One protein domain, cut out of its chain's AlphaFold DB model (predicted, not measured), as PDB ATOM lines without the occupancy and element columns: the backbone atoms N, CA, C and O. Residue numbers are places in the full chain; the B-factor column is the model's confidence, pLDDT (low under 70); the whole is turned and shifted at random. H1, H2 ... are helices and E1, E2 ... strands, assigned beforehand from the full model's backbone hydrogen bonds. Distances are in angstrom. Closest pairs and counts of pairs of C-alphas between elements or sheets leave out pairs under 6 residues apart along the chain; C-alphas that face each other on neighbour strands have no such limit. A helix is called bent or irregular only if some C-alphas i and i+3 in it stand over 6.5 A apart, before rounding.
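AT A GLANCE: This is residues 32 to 119 of the 264 residues of the protein "Semialdhyde_dh domain-containing protein" of Asparagus officinalis (UniProt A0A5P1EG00). A small, three-stranded parallel sheet has H1 packed along one face, while H2 and H3 meet crosswise away from H1, and kinked H3 makes one end of the longest axis. Long loops, residues 61 to 75 and 84 to 95, run to and from H2. The 88 printed residues, class mixed, hold three named strands and three named helices in the order E1 H1 E2 H2 E3 H3, with sheet order E1 E2 E3. The whole is compact, radius of gyration of the C-alphas 13.7 A, spanning 43 by 30 by 20 A.

HOW THE PARTS SIT: Inner strand E2, residues 57 to 60, is parallel to edge strands E1, residues 34 to 37, with N 35 and O 57 2.9 A apart, and E3, residues 96 to 99, with N 58 and O 96 2.8 A apart, both within hydrogen-bond range. H1, residues 41 to 53, is on the sheet at a height of 8.7 A, along E2 at 6 degrees on the local plane, making two layers, a helix on one face of a sheet. Two strand-helix-strand units, parallel neighbours with a helix between, follow: E1, H1, E2 with a right-handed crossover, and E2, H2, E3 with a left-handed one, H2 being residues 76 to 83. H2 is only just not on the sheet, with 4 pairs of C-alphas within 10 A. H3, residues 103 to 118, touches H2 with residues 109 to 113 alone, about perpendicular at 88 degrees; the closest C-alphas, of Val 78 and Thr 113, are 6.5 A apart. H1 is apart from H2 and H3. O i to N i+4 pairs within range number 7 of 9 in H1, 9 of 12 in H3 and 1 of 4 in H2, which has 2 of 5 O i to N i+3 pairs.

IN THESE COORDINATES: E1 begins at C-alpha 34 (134.026, 111.251, 144.057) and spans 9.7 A, E2 9.6 A and E3 10.2 A. H1 spans 18.3 A, H2 9.1 A and H3 23.6 A, ending at C-alpha 118 (120.426, 82.993, 130.481), with a kink of 39 degrees near residue 111. H2 is irregular, C-alphas 78 and 81 being 8.7 A apart; H1 and H3 are only just so, at 6.8 A between C-alphas 46 and 49 and 6.6 A between 111 and 114.

THE WHOLE: The two farthest C-alphas, of Lys 54 and Ala 119, are 43.6 A apart. The printed part has no cut. The links E2 to H2 and H2 to E3 are long. Mean pLDDT of the printed part is 90.0; residues 89 to 93 and 118 to 119 are under 70.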
ATOM      1  N   VAL A  32     134.965 117.560 147.439       90.62
ATOM      2  CA  VAL A  32     135.145 116.355 146.619       90.62
ATOM      3  C   VAL A  32     133.800 115.667 146.369       90.62
ATOM      4  O   VAL A  32     133.039 115.370 147.299       90.62
ATOM      5  N   ASP A  33     133.519 115.394 145.096       89.88
ATOM      6  CA  ASP A  33     132.326 114.663 144.662       89.88
ATOM      7  C   ASP A  33     132.532 113.144 144.671       89.88
ATOM      8  O   ASP A  33     131.671 112.402 145.143       89.88
ATOM      9  N   ILE A  34     133.676 112.674 144.162       93.31
ATOM     10  CA  ILE A  34     134.026 111.251 144.057       93.31
ATOM     11  C   ILE A  34     135.445 111.048 144.573       93.31
ATOM     12  O   ILE A  34     136.365 111.755 144.163       93.31
ATOM     13  N   ALA A  35     135.632 110.040 145.422       93.81
ATOM     14  CA  ALA A  35     136.939 109.643 145.914       93.81
ATOM     15  C   ALA A  35     137.212 108.167 145.596       93.81
ATOM     16  O   ALA A  35     136.481 107.274 146.023       93.81
ATOM     17  N   LEU A  36     138.283 107.911 144.843       95.69
ATOM     18  CA  LEU A  36     138.716 106.562 144.481       95.69
ATOM     19  C   LEU A  36     139.816 106.116 145.440       95.69
ATOM     20  O   LEU A  36     140.925 106.655 145.429       95.69
ATOM     21  N   PHE A  37     139.506 105.145 146.290       94.56
ATOM     22  CA  PHE A  37     140.417 104.675 147.321       94.56
ATOM     23  C   PHE A  37     141.162 103.440 146.826       94.56
ATOM     24  O   PHE A  37     140.569 102.408 146.528       94.56
ATOM     25  N   SER A  38     142.489 103.531 146.794       89.75
ATOM     26  CA  SER A  38     143.388 102.382 146.607       89.75
ATOM     27  C   SER A  38     144.393 102.264 147.759       89.75
ATOM     28  O   SER A  38     145.500 101.747 147.590       89.75
ATOM     29  N   ALA A  39     144.021 102.785 148.930       86.12
ATOM     30  CA  ALA A  39     144.808 102.694 150.149       86.12
ATOM     31  C   ALA A  39     144.641 101.317 150.819       86.12
ATOM     32  O   ALA A  39     143.782 100.513 150.455       86.12
ATOM     33  N   GLY A  40     145.473 101.036 151.826       89.00
ATOM     34  CA  GLY A  40     145.315  99.838 152.648       89.00
ATOM     35  C   GLY A  40     143.982  99.827 153.406       89.00
ATOM     36  O   GLY A  40     143.374 100.872 153.643       89.00
ATOM     37  N   GLY A  41     143.539  98.640 153.827       91.06
ATOM     38  CA  GLY A  41     142.244  98.479 154.496       91.06
ATOM     39  C   GLY A  41     142.105  99.264 155.807       91.06
ATOM     40  O   GLY A  41     141.009  99.703 156.127       91.06
ATOM     41  N   SER A  42     143.194  99.492 156.551       94.19
ATOM     42  CA  SER A  42     143.174 100.314 157.773       94.19
ATOM     43  C   SER A  42     142.832 101.777 157.479       94.19
ATOM     44  O   SER A  42     141.891 102.307 158.056       94.19
ATOM     45  N   ILE A  43     143.533 102.386 156.519       94.38
ATOM     46  CA  ILE A  43     143.276 103.761 156.065       94.38
ATOM     47  C   ILE A  43     141.872 103.886 155.476       94.38
ATOM     48  O   ILE A  43     141.192 104.880 155.693       94.38
ATOM     49  N   SER A  44     141.421 102.862 154.757       95.06
ATOM     50  CA  SER A  44     140.083 102.830 154.166       95.06
ATOM     51  C   SER A  44     138.987 102.828 155.237       95.06
ATOM     52  O   SER A  44     138.030 103.591 155.130       95.06
ATOM     53  N   LYS A  45     139.160 102.046 156.313       95.38
ATOM     54  CA  LYS A  45     138.250 102.038 157.473       95.38
ATOM     55  C   LYS A  45     138.193 103.378 158.197       95.38
ATOM     56  O   LYS A  45     137.128 103.762 158.659       95.38
ATOM     57  N   GLU A  46     139.329 104.057 158.295       95.56
ATOM     58  CA  GLU A  46     139.437 105.353 158.962       95.56
ATOM     59  C   GLU A  46     138.854 106.489 158.109       95.56
ATOM     60  O   GLU A  46     137.989 107.233 158.558       95.56
ATOM     61  N   MET A  47     139.292 106.604 156.854       95.88
ATOM     62  CA  MET A  47     139.040 107.779 156.016       95.88
ATOM     63  C   MET A  47     137.818 107.636 155.105       95.88
ATOM     64  O   MET A  47     137.274 108.644 154.654       95.88
ATOM     65  N   GLY A  48     137.372 106.409 154.822       95.38
ATOM     66  CA  GLY A  48     136.205 106.141 153.977       95.38
ATOM     67  C   GLY A  48     134.915 106.752 154.538       95.38
ATOM     68  O   GLY A  48     134.266 107.520 153.825       95.38
ATOM     69  N   PRO A  49     134.552 106.492 155.812       95.69
ATOM     70  CA  PRO A  49     133.382 107.106 156.440       95.69
ATOM     71  C   PRO A  49     133.478 108.633 156.493       95.69
ATOM     72  O   PRO A  49     132.524 109.311 156.132       95.69
ATOM     73  N   VAL A  50     134.654 109.176 156.827       95.94
ATOM     74  CA  VAL A  50     134.898 110.630 156.880       95.94
ATOM     75  C   VAL A  50     134.643 111.291 155.523       95.94
ATOM     76  O   VAL A  50     133.970 112.320 155.438       95.94
ATOM     77  N   ALA A  51     135.146 110.697 154.439       94.25
ATOM     78  CA  ALA A  51     134.906 111.190 153.088       94.25
ATOM     79  C   ALA A  51     133.412 111.139 152.715       94.25
ATOM     80  O   ALA A  51     132.883 112.101 152.149       94.25
ATOM     81  N   ALA A  52     132.723 110.048 153.066       93.75
ATOM     82  CA  ALA A  52     131.290 109.896 152.832       93.75
ATOM     83  C   ALA A  52     130.443 110.881 153.662       93.75
ATOM     84  O   ALA A  52     129.486 111.449 153.144       93.75
ATOM     85  N   GLU A  53     130.810 111.171 154.910       92.81
ATOM     86  CA  GLU A  53     130.147 112.177 155.757       92.81
ATOM     87  C   GLU A  53     130.317 113.594 155.211       92.81
ATOM     88  O   GLU A  53     129.359 114.367 155.158       92.81
ATOM     89  N   LYS A  54     131.507 113.909 154.685       91.88
ATOM     90  CA  LYS A  54     131.756 115.137 153.910       91.88
ATOM     91  C   LYS A  54     131.035 115.146 152.567       91.88
ATOM     92  O   LYS A  54     131.076 116.131 151.830       91.88
ATOM     93  N   GLY A  55     130.339 114.059 152.253       89.88
ATOM     94  CA  GLY A  55     129.389 113.912 151.172       89.88
ATOM     95  C   GLY A  55     129.996 113.398 149.861       89.88
ATOM     96  O   GLY A  55     129.322 113.444 148.833       89.88
ATOM     97  N   ALA A  56     131.253 112.955 149.853       92.94
ATOM     98  CA  ALA A  56     131.836 112.310 148.680       92.94
ATOM     99  C   ALA A  56     131.225 110.914 148.464       92.94
ATOM    100  O   ALA A  56     130.838 110.231 149.414       92.94
ATOM    101  N   ILE A  57     131.166 110.459 147.214       94.88
ATOM    102  CA  ILE A  57     130.962 109.040 146.909       94.88
ATOM    103  C   ILE A  57     132.329 108.366 146.905       94.88
ATOM    104  O   ILE A  57     133.177 108.657 146.059       94.88
ATOM    105  N   VAL A  58     132.540 107.462 147.849       95.69
ATOM    106  CA  VAL A  58     133.771 106.691 147.989       95.69
ATOM    107  C   VAL A  58     133.626 105.375 147.237       95.69
ATOM    108  O   VAL A  58     132.703 104.610 147.502       95.69
ATOM    109  N   VAL A  59     134.559 105.093 146.329       96.62
ATOM    110  CA  VAL A  59     134.725 103.764 145.724       96.62
ATOM    111  C   VAL A  59     135.993 103.150 146.298       96.62
ATOM    112  O   VAL A  59     137.102 103.574 145.968       96.62
ATOM    113  N   ASP A  60     135.823 102.174 147.184       96.81
ATOM    114  CA  ASP A  60     136.903 101.563 147.946       96.81
ATOM    115  C   ASP A  60     137.409 100.273 147.305       96.81
ATOM    116  O   ASP A  60     136.677  99.292 147.184       96.81
ATOM    117  N   ASN A  61     138.680 100.260 146.901       94.94
ATOM    118  CA  ASN A  61     139.311  99.092 146.293       94.94
ATOM    119  C   ASN A  61     139.845  98.067 147.307       94.94
ATOM    120  O   ASN A  61     140.240  96.956 146.935       94.94
ATOM    121  N   SER A  62     139.899  98.427 148.589       94.12
ATOM    122  CA  SER A  62     140.416  97.545 149.627       94.12
ATOM    123  C   SER A  62     139.403  96.441 149.971       94.12
ATOM    124  O   SER A  62     138.273  96.391 149.485       94.12
ATOM    125  N   SER A  63     139.802  95.501 150.829       93.19
ATOM    126  CA  SER A  63     138.880  94.495 151.366       93.19
ATOM    127  C   SER A  63     138.041  95.001 152.545       93.19
ATOM    128  O   SER A  63     137.190  94.251 153.019       93.19
ATOM    129  N   ALA A  64     138.269  96.232 153.024       95.81
ATOM    130  CA  ALA A  64     137.761  96.742 154.297       95.81
ATOM    131  C   ALA A  64     136.244  96.612 154.470       95.81
ATOM    132  O   ALA A  64     135.803  96.259 155.562       95.81
ATOM    133  N   PHE A  65     135.488  96.867 153.400       96.00
ATOM    134  CA  PHE A  65     134.028  96.974 153.432       96.00
ATOM    135  C   PHE A  65     133.305  95.941 152.563       96.00
ATOM    136  O   PHE A  65     132.086  95.974 152.466       96.00
ATOM    137  N   ARG A  66     134.023  94.998 151.929       96.38
ATOM    138  CA  ARG A  66     133.417  94.054 150.963       96.38
ATOM    139  C   ARG A  66     132.286  93.206 151.548       96.38
ATOM    140  O   ARG A  66     131.422  92.768 150.799       96.38
ATOM    141  N   MET A  67     132.338  92.951 152.853       95.62
ATOM    142  CA  MET A  67     131.372  92.117 153.573       95.62
ATOM    143  C   MET A  67     130.483  92.919 154.529       95.62
ATOM    144  O   MET A  67     129.738  92.317 155.298       95.62
ATOM    145  N   ASP A  68     130.578  94.251 154.530       95.69
ATOM    146  CA  ASP A  68     129.690  95.080 155.342       95.69
ATOM    147  C   ASP A  68     128.283  95.060 154.717       95.69
ATOM    148  O   ASP A  68     128.141  95.403 153.542       95.69
ATOM    149  N   PRO A  69     127.232  94.661 155.458       93.12
ATOM    150  CA  PRO A  69     125.881  94.552 154.908       93.12
ATOM    151  C   PRO A  69     125.283  95.899 154.473       93.12
ATOM    152  O   PRO A  69     124.336  95.909 153.689       93.12
ATOM    153  N   ASN A  70     125.819  97.023 154.961       92.50
ATOM    154  CA  ASN A  70     125.359  98.366 154.610       92.50
ATOM    155  C   ASN A  70     126.134  98.976 153.433       92.50
ATOM    156  O   ASN A  70     125.775 100.056 152.964       92.50
ATOM    157  N   VAL A  71     127.188  98.308 152.948       95.94
ATOM    158  CA  VAL A  71     128.018  98.784 151.838       95.94
ATOM    159  C   VAL A  71     127.795  97.897 150.612       95.94
ATOM    160  O   VAL A  71     128.089  96.701 150.647       95.94
ATOM    161  N   PRO A  72     127.323  98.446 149.482       96.75
ATOM    162  CA  PRO A  72     127.174  97.658 148.271       96.75
ATOM    163  C   PRO A  72     128.541  97.252 147.697       96.75
ATOM    164  O   PRO A  72     129.423  98.087 147.488       96.75
ATOM    165  N   LEU A  73     128.680  95.963 147.376       97.25
ATOM    166  CA  LEU A  73     129.810  95.387 146.648       97.25
ATOM    167  C   LEU A  73     129.458  95.284 145.155       97.25
ATOM    168  O   LEU A  73     128.587  94.495 144.780       97.25
ATOM    169  N   ILE A  74     130.095  96.092 144.303       97.31
ATOM    170  CA  ILE A  74     129.588  96.361 142.946       97.31
ATOM    171  C   ILE A  74     130.534  95.881 141.842       97.31
ATOM    172  O   ILE A  74     131.705  96.241 141.807       97.31
ATOM    173  N   ILE A  75     129.970  95.158 140.872       97.00
ATOM    174  CA  ILE A  75     130.483  95.052 139.500       97.00
ATOM    175  C   ILE A  75     129.419  95.706 138.604       97.00
ATOM    176  O   ILE A  75     128.298  95.189 138.548       97.00
ATOM    177  N   PRO A  76     129.700  96.835 137.933       95.56
ATOM    178  CA  PRO A  76     128.673  97.626 137.249       95.56
ATOM    179  C   PRO A  76     127.777  96.836 136.277       95.56
ATOM    180  O   PRO A  76     126.555  97.006 136.280       95.56
ATOM    181  N   GLU A  77     128.348  95.918 135.503       95.50
ATOM    182  CA  GLU A  77     127.657  95.094 134.503       95.50
ATOM    183  C   GLU A  77     126.873  93.924 135.128       95.50
ATOM    184  O   GLU A  77     125.952  93.363 134.522       95.50
ATOM    185  N   VAL A  78     127.200  93.562 136.371       93.75
ATOM    186  CA  VAL A  78     126.554  92.465 137.101       93.75
ATOM    187  C   VAL A  78     125.468  93.003 138.022       93.75
ATOM    188  O   VAL A  78     124.356  92.503 137.964       93.75
ATOM    189  N   ASN A  79     125.707  94.003 138.866       95.62
ATOM    190  CA  ASN A  79     124.749  94.370 139.919       95.62
ATOM    191  C   ASN A  79     124.660  95.876 140.225       95.62
ATOM    192  O   ASN A  79     124.301  96.241 141.342       95.62
ATOM    193  N   SER A  80     124.891  96.758 139.245       93.88
ATOM    194  CA  SER A  80     124.765  98.224 139.413       93.88
ATOM    195  C   SER A  80     123.435  98.704 140.014       93.88
ATOM    196  O   SER A  80     123.393  99.754 140.650       93.88
ATOM    197  N   ALA A  81     122.348  97.937 139.894       92.75
ATOM    198  CA  ALA A  81     121.079  98.253 140.552       92.75
ATOM    199  C   ALA A  81     121.204  98.397 142.085       92.75
ATOM    200  O   ALA A  81     120.467  99.184 142.684       92.75
ATOM    201  N   ALA A  82     122.159  97.709 142.720       91.88
ATOM    202  CA  ALA A  82     122.402  97.808 144.159       91.88
ATOM    203  C   ALA A  82     122.899  99.200 144.599       91.88
ATOM    204  O   ALA A  82     122.705  99.567 145.751       91.88
ATOM    205  N   MET A  83     123.445 100.014 143.686       92.75
ATOM    206  CA  MET A  83     123.820 101.413 143.949       92.75
ATOM    207  C   MET A  83     122.798 102.431 143.410       92.75
ATOM    208  O   MET A  83     123.077 103.625 143.356       92.75
ATOM    209  N   SER A  84     121.597 102.003 143.010       90.00
ATOM    210  CA  SER A  84     120.584 102.877 142.386       90.00
ATOM    211  C   SER A  84     120.126 104.056 143.260       90.00
ATOM    212  O   SER A  84     119.764 105.110 142.722       90.00
ATOM    213  N   HIS A  85     120.181 103.891 144.584       87.12
ATOM    214  CA  HIS A  85     119.857 104.901 145.593       87.12
ATOM    215  C   HIS A  85     121.001 105.900 145.846       87.12
ATOM    216  O   HIS A  85     120.773 106.949 146.445       87.12
ATOM    217  N   ILE A  86     122.215 105.616 145.365       90.25
ATOM    218  CA  ILE A  86     123.381 106.491 145.509       90.25
ATOM    219  C   ILE A  86     123.382 107.501 144.354       90.25
ATOM    220  O   ILE A  86     123.297 107.133 143.179       90.25
ATOM    221  N   LYS A  87     123.458 108.796 144.677       85.06
ATOM    222  CA  LYS A  87     123.476 109.910 143.712       85.06
ATOM    223  C   LYS A  87     124.586 110.891 144.074       85.06
ATOM    224  O   LYS A  87     124.955 111.003 145.235       85.06
ATOM    225  N   LEU A  88     125.097 111.618 143.083       82.81
ATOM    226  CA  LEU A  88     126.056 112.703 143.313       82.81
ATOM    227  C   LEU A  88     125.389 113.877 144.045       82.81
ATOM    228  O   LEU A  88     124.195 114.126 143.854       82.81
ATOM    229  N   LYS A  89     126.175 114.634 144.818       65.12
ATOM    230  CA  LYS A  89     125.740 115.816 145.588       65.12
ATOM    231  C   LYS A  89     124.893 116.799 144.775       65.12
ATOM    232  O   LYS A  89     123.813 117.185 145.207       65.12
ATOM    233  N   GLY A  90     125.322 117.123 143.551       65.25
ATOM    234  CA  GLY A  90     124.595 118.018 142.635       65.25
ATOM    235  C   GLY A  90     123.252 117.480 142.112       65.25
ATOM    236  O   GLY A  90     122.536 118.189 141.413       65.25
ATOM    237  N   ARG A  91     122.892 116.233 142.436       60.59
ATOM    238  CA  ARG A  91     121.610 115.584 142.105       60.59
ATOM    239  C   ARG A  91     120.851 115.152 143.368       60.59
ATOM    240  O   ARG A  91     120.231 114.092 143.374       60.59
ATOM    241  N   ALA A  92     120.933 115.962 144.429       62.75
ATOM    242  CA  ALA A  92     120.327 115.726 145.747       62.75
ATOM    243  C   ALA A  92     120.853 114.484 146.499       62.75
ATOM    244  O   ALA A  92     120.203 113.978 147.414       62.75
ATOM    245  N   GLY A  93     122.029 113.980 146.120       67.88
ATOM    246  CA  GLY A  93     122.670 112.852 146.784       67.88
ATOM    247  C   GLY A  93     123.383 113.226 148.082       67.88
ATOM    248  O   GLY A  93     123.839 114.356 148.257       67.88
ATOM    249  N   LYS A  94     123.505 112.251 148.983       82.12
ATOM    250  CA  LYS A  94     124.414 112.294 150.137       82.12
ATOM    251  C   LYS A  94     125.664 111.481 149.805       82.12
ATOM    252  O   LYS A  94     125.634 110.673 148.875       82.12
ATOM    253  N   GLY A  95     126.747 111.682 150.553       89.75
ATOM    254  CA  GLY A  95     127.917 110.824 150.389       89.75
ATOM    255  C   GLY A  95     127.602 109.377 150.742       89.75
ATOM    256  O   GLY A  95     126.647 109.084 151.465       89.75
ATOM    257  N   ALA A  96     128.374 108.472 150.160       93.81
ATOM    258  CA  ALA A  96     128.133 107.041 150.229       93.81
ATOM    259  C   ALA A  96     129.446 106.283 150.076       93.81
ATOM    260  O   ALA A  96     130.411 106.813 149.527       93.81
ATOM    261  N   LEU A  97     129.457 105.028 150.511       95.81
ATOM    262  CA  LEU A  97     130.590 104.129 150.344       95.81
ATOM    263  C   LEU A  97     130.166 102.954 149.465       95.81
ATOM    264  O   LEU A  97     129.103 102.376 149.668       95.81
ATOM    265  N   ILE A  98     130.989 102.623 148.476       97.06
ATOM    266  CA  ILE A  98     130.820 101.491 147.567       97.06
ATOM    267  C   ILE A  98     132.104 100.671 147.622       97.06
ATOM    268  O   ILE A  98     133.193 101.214 147.447       97.06
ATOM    269  N   ALA A  99     131.992  99.364 147.841       96.94
ATOM    270  CA  ALA A  99     133.137  98.465 147.822       96.94
ATOM    271  C   ALA A  99     133.360  97.893 146.413       96.94
ATOM    272  O   ALA A  99     132.421  97.465 145.736       96.94
ATOM    273  N   ASN A 100     134.623  97.827 145.994       95.75
ATOM    274  CA  ASN A 100     135.058  97.142 144.783       95.75
ATOM    275  C   ASN A 100     135.476  95.693 145.128       95.75
ATOM    276  O   ASN A 100     136.256  95.477 146.073       95.75
ATOM    277  N   PRO A 101     134.980  94.668 144.410       95.56
ATOM    278  CA  PRO A 101     135.373  93.286 144.656       95.56
ATOM    279  C   PRO A 101     136.848  92.998 144.364       95.56
ATOM    280  O   PRO A 101     137.612  93.825 143.875       95.56
ATOM    281  N   ASN A 102     137.269  91.773 144.684       94.19
ATOM    282  CA  ASN A 102     138.576  91.281 144.261       94.19
ATOM    283  C   ASN A 102     138.622  91.144 142.727       94.19
ATOM    284  O   ASN A 102     137.646  90.708 142.118       94.19
ATOM    285  N   CYS A 103     139.767  91.449 142.110       92.44
ATOM    286  CA  CYS A 103     139.961  91.363 140.662       92.44
ATOM    287  C   CYS A 103     139.620  89.986 140.062       92.44
ATOM    288  O   CYS A 103     138.994  89.933 139.005       92.44
ATOM    289  N   SER A 104     139.949  88.878 140.734       87.44
ATOM    290  CA  SER A 104     139.601  87.534 140.251       87.44
ATOM    291  C   SER A 104     138.087  87.295 140.262       87.44
ATOM    292  O   SER A 104     137.545  86.706 139.326       87.44
ATOM    293  N   THR A 105     137.384  87.817 141.271       89.00
ATOM    294  CA  THR A 105     135.918  87.777 141.359       89.00
ATOM    295  C   THR A 105     135.269  88.592 140.243       89.00
ATOM    296  O   THR A 105     134.320  88.111 139.628       89.00
ATOM    297  N   ILE A 106     135.794  89.787 139.941       95.56
ATOM    298  CA  ILE A 106     135.286  90.648 138.861       95.56
ATOM    299  C   ILE A 106     135.392  89.926 137.514       95.56
ATOM    300  O   ILE A 106     134.383  89.757 136.833       95.56
ATOM    301  N   ILE A 107     136.589  89.444 137.160       90.44
ATOM    302  CA  ILE A 107     136.848  88.773 135.874       90.44
ATOM    303  C   ILE A 107     135.951  87.539 135.707       90.44
ATOM    304  O   ILE A 107     135.350  87.345 134.651       90.44
ATOM    305  N   CYS A 108     135.814  86.731 136.761       89.38
ATOM    306  CA  CYS A 108     134.962  85.546 136.738       89.38
ATOM    307  C   CYS A 108     133.481  85.905 136.529       89.38
ATOM    308  O   CYS A 108     132.831  85.376 135.626       89.38
ATOM    309  N   LEU A 109     132.938  86.830 137.327       92.50
ATOM    310  CA  LEU A 109     131.511  87.154 137.278       92.50
ATOM    311  C   LEU A 109     131.115  87.934 136.025       92.50
ATOM    312  O   LEU A 109     129.982  87.777 135.574       92.50
ATOM    313  N   MET A 110     132.025  88.699 135.424       94.62
ATOM    314  CA  MET A 110     131.808  89.316 134.113       94.62
ATOM    315  C   MET A 110     131.505  88.273 133.028       94.62
ATOM    316  O   MET A 110     130.586  88.467 132.234       94.62
ATOM    317  N   ALA A 111     132.213  87.140 133.030       86.56
ATOM    318  CA  ALA A 111     131.973  86.049 132.083       86.56
ATOM    319  C   ALA A 111     130.785  85.156 132.487       86.56
ATOM    320  O   ALA A 111     129.977  84.763 131.646       86.56
ATOM    321  N   ALA A 112     130.658  84.833 133.777       84.00
ATOM    322  CA  ALA A 112     129.684  83.855 134.260       84.00
ATOM    323  C   ALA A 112     128.259  84.417 134.384       84.00
ATOM    324  O   ALA A 112     127.287  83.694 134.167       84.00
ATOM    325  N   THR A 113     128.103  85.698 134.725       89.12
ATOM    326  CA  THR A 113     126.787  86.292 135.011       89.12
ATOM    327  C   THR A 113     125.843  86.269 133.804       89.12
ATOM    328  O   THR A 113     124.687  85.885 133.993       89.12
ATOM    329  N   PRO A 114     126.259  86.631 132.573       83.38
ATOM    330  CA  PRO A 114     125.388  86.531 131.399       83.38
ATOM    331  C   PRO A 114     124.892  85.101 131.147       83.38
ATOM    332  O   PRO A 114     123.715  84.911 130.845       83.38
ATOM    333  N   LEU A 115     125.746  84.092 131.357       77.56
ATOM    334  CA  LEU A 115     125.387  82.674 131.227       77.56
ATOM    335  C   LEU A 115     124.415  82.227 132.328       77.56
ATOM    336  O   LEU A 115     123.385  81.622 132.039       77.56
ATOM    337  N   HIS A 116     124.696  82.586 133.584       77.56
ATOM    338  CA  HIS A 116     123.811  82.311 134.719       77.56
ATOM    339  C   HIS A 116     122.424  82.948 134.539       77.56
ATOM    340  O   HIS A 116     121.404  82.317 134.809       77.56
ATOM    341  N   ARG A 117     122.372  84.190 134.041       74.75
ATOM    342  CA  ARG A 117     121.119  84.895 133.731       74.75
ATOM    343  C   ARG A 117     120.346  84.257 132.583       74.75
ATOM    344  O   ARG A 117     119.123  84.348 132.566       74.75
ATOM    345  N   HIS A 118     121.039  83.627 131.642       64.38
ATOM    346  CA  HIS A 118     120.426  82.993 130.481       64.38
ATOM    347  C   HIS A 118     119.836  81.602 130.796       64.38
ATOM    348  O   HIS A 118     118.790  81.233 130.264       64.38
ATOM    349  N   ALA A 119     120.454  80.823 131.685       58.09
ATOM    350  CA  ALA A 119     120.135  79.406 131.876       58.09
ATOM    351  C   ALA A 119     119.199  79.101 133.073       58.09
ATOM    352  O   ALA A 119     119.627  78.503 134.056       58.09
TER     353      ALA A 119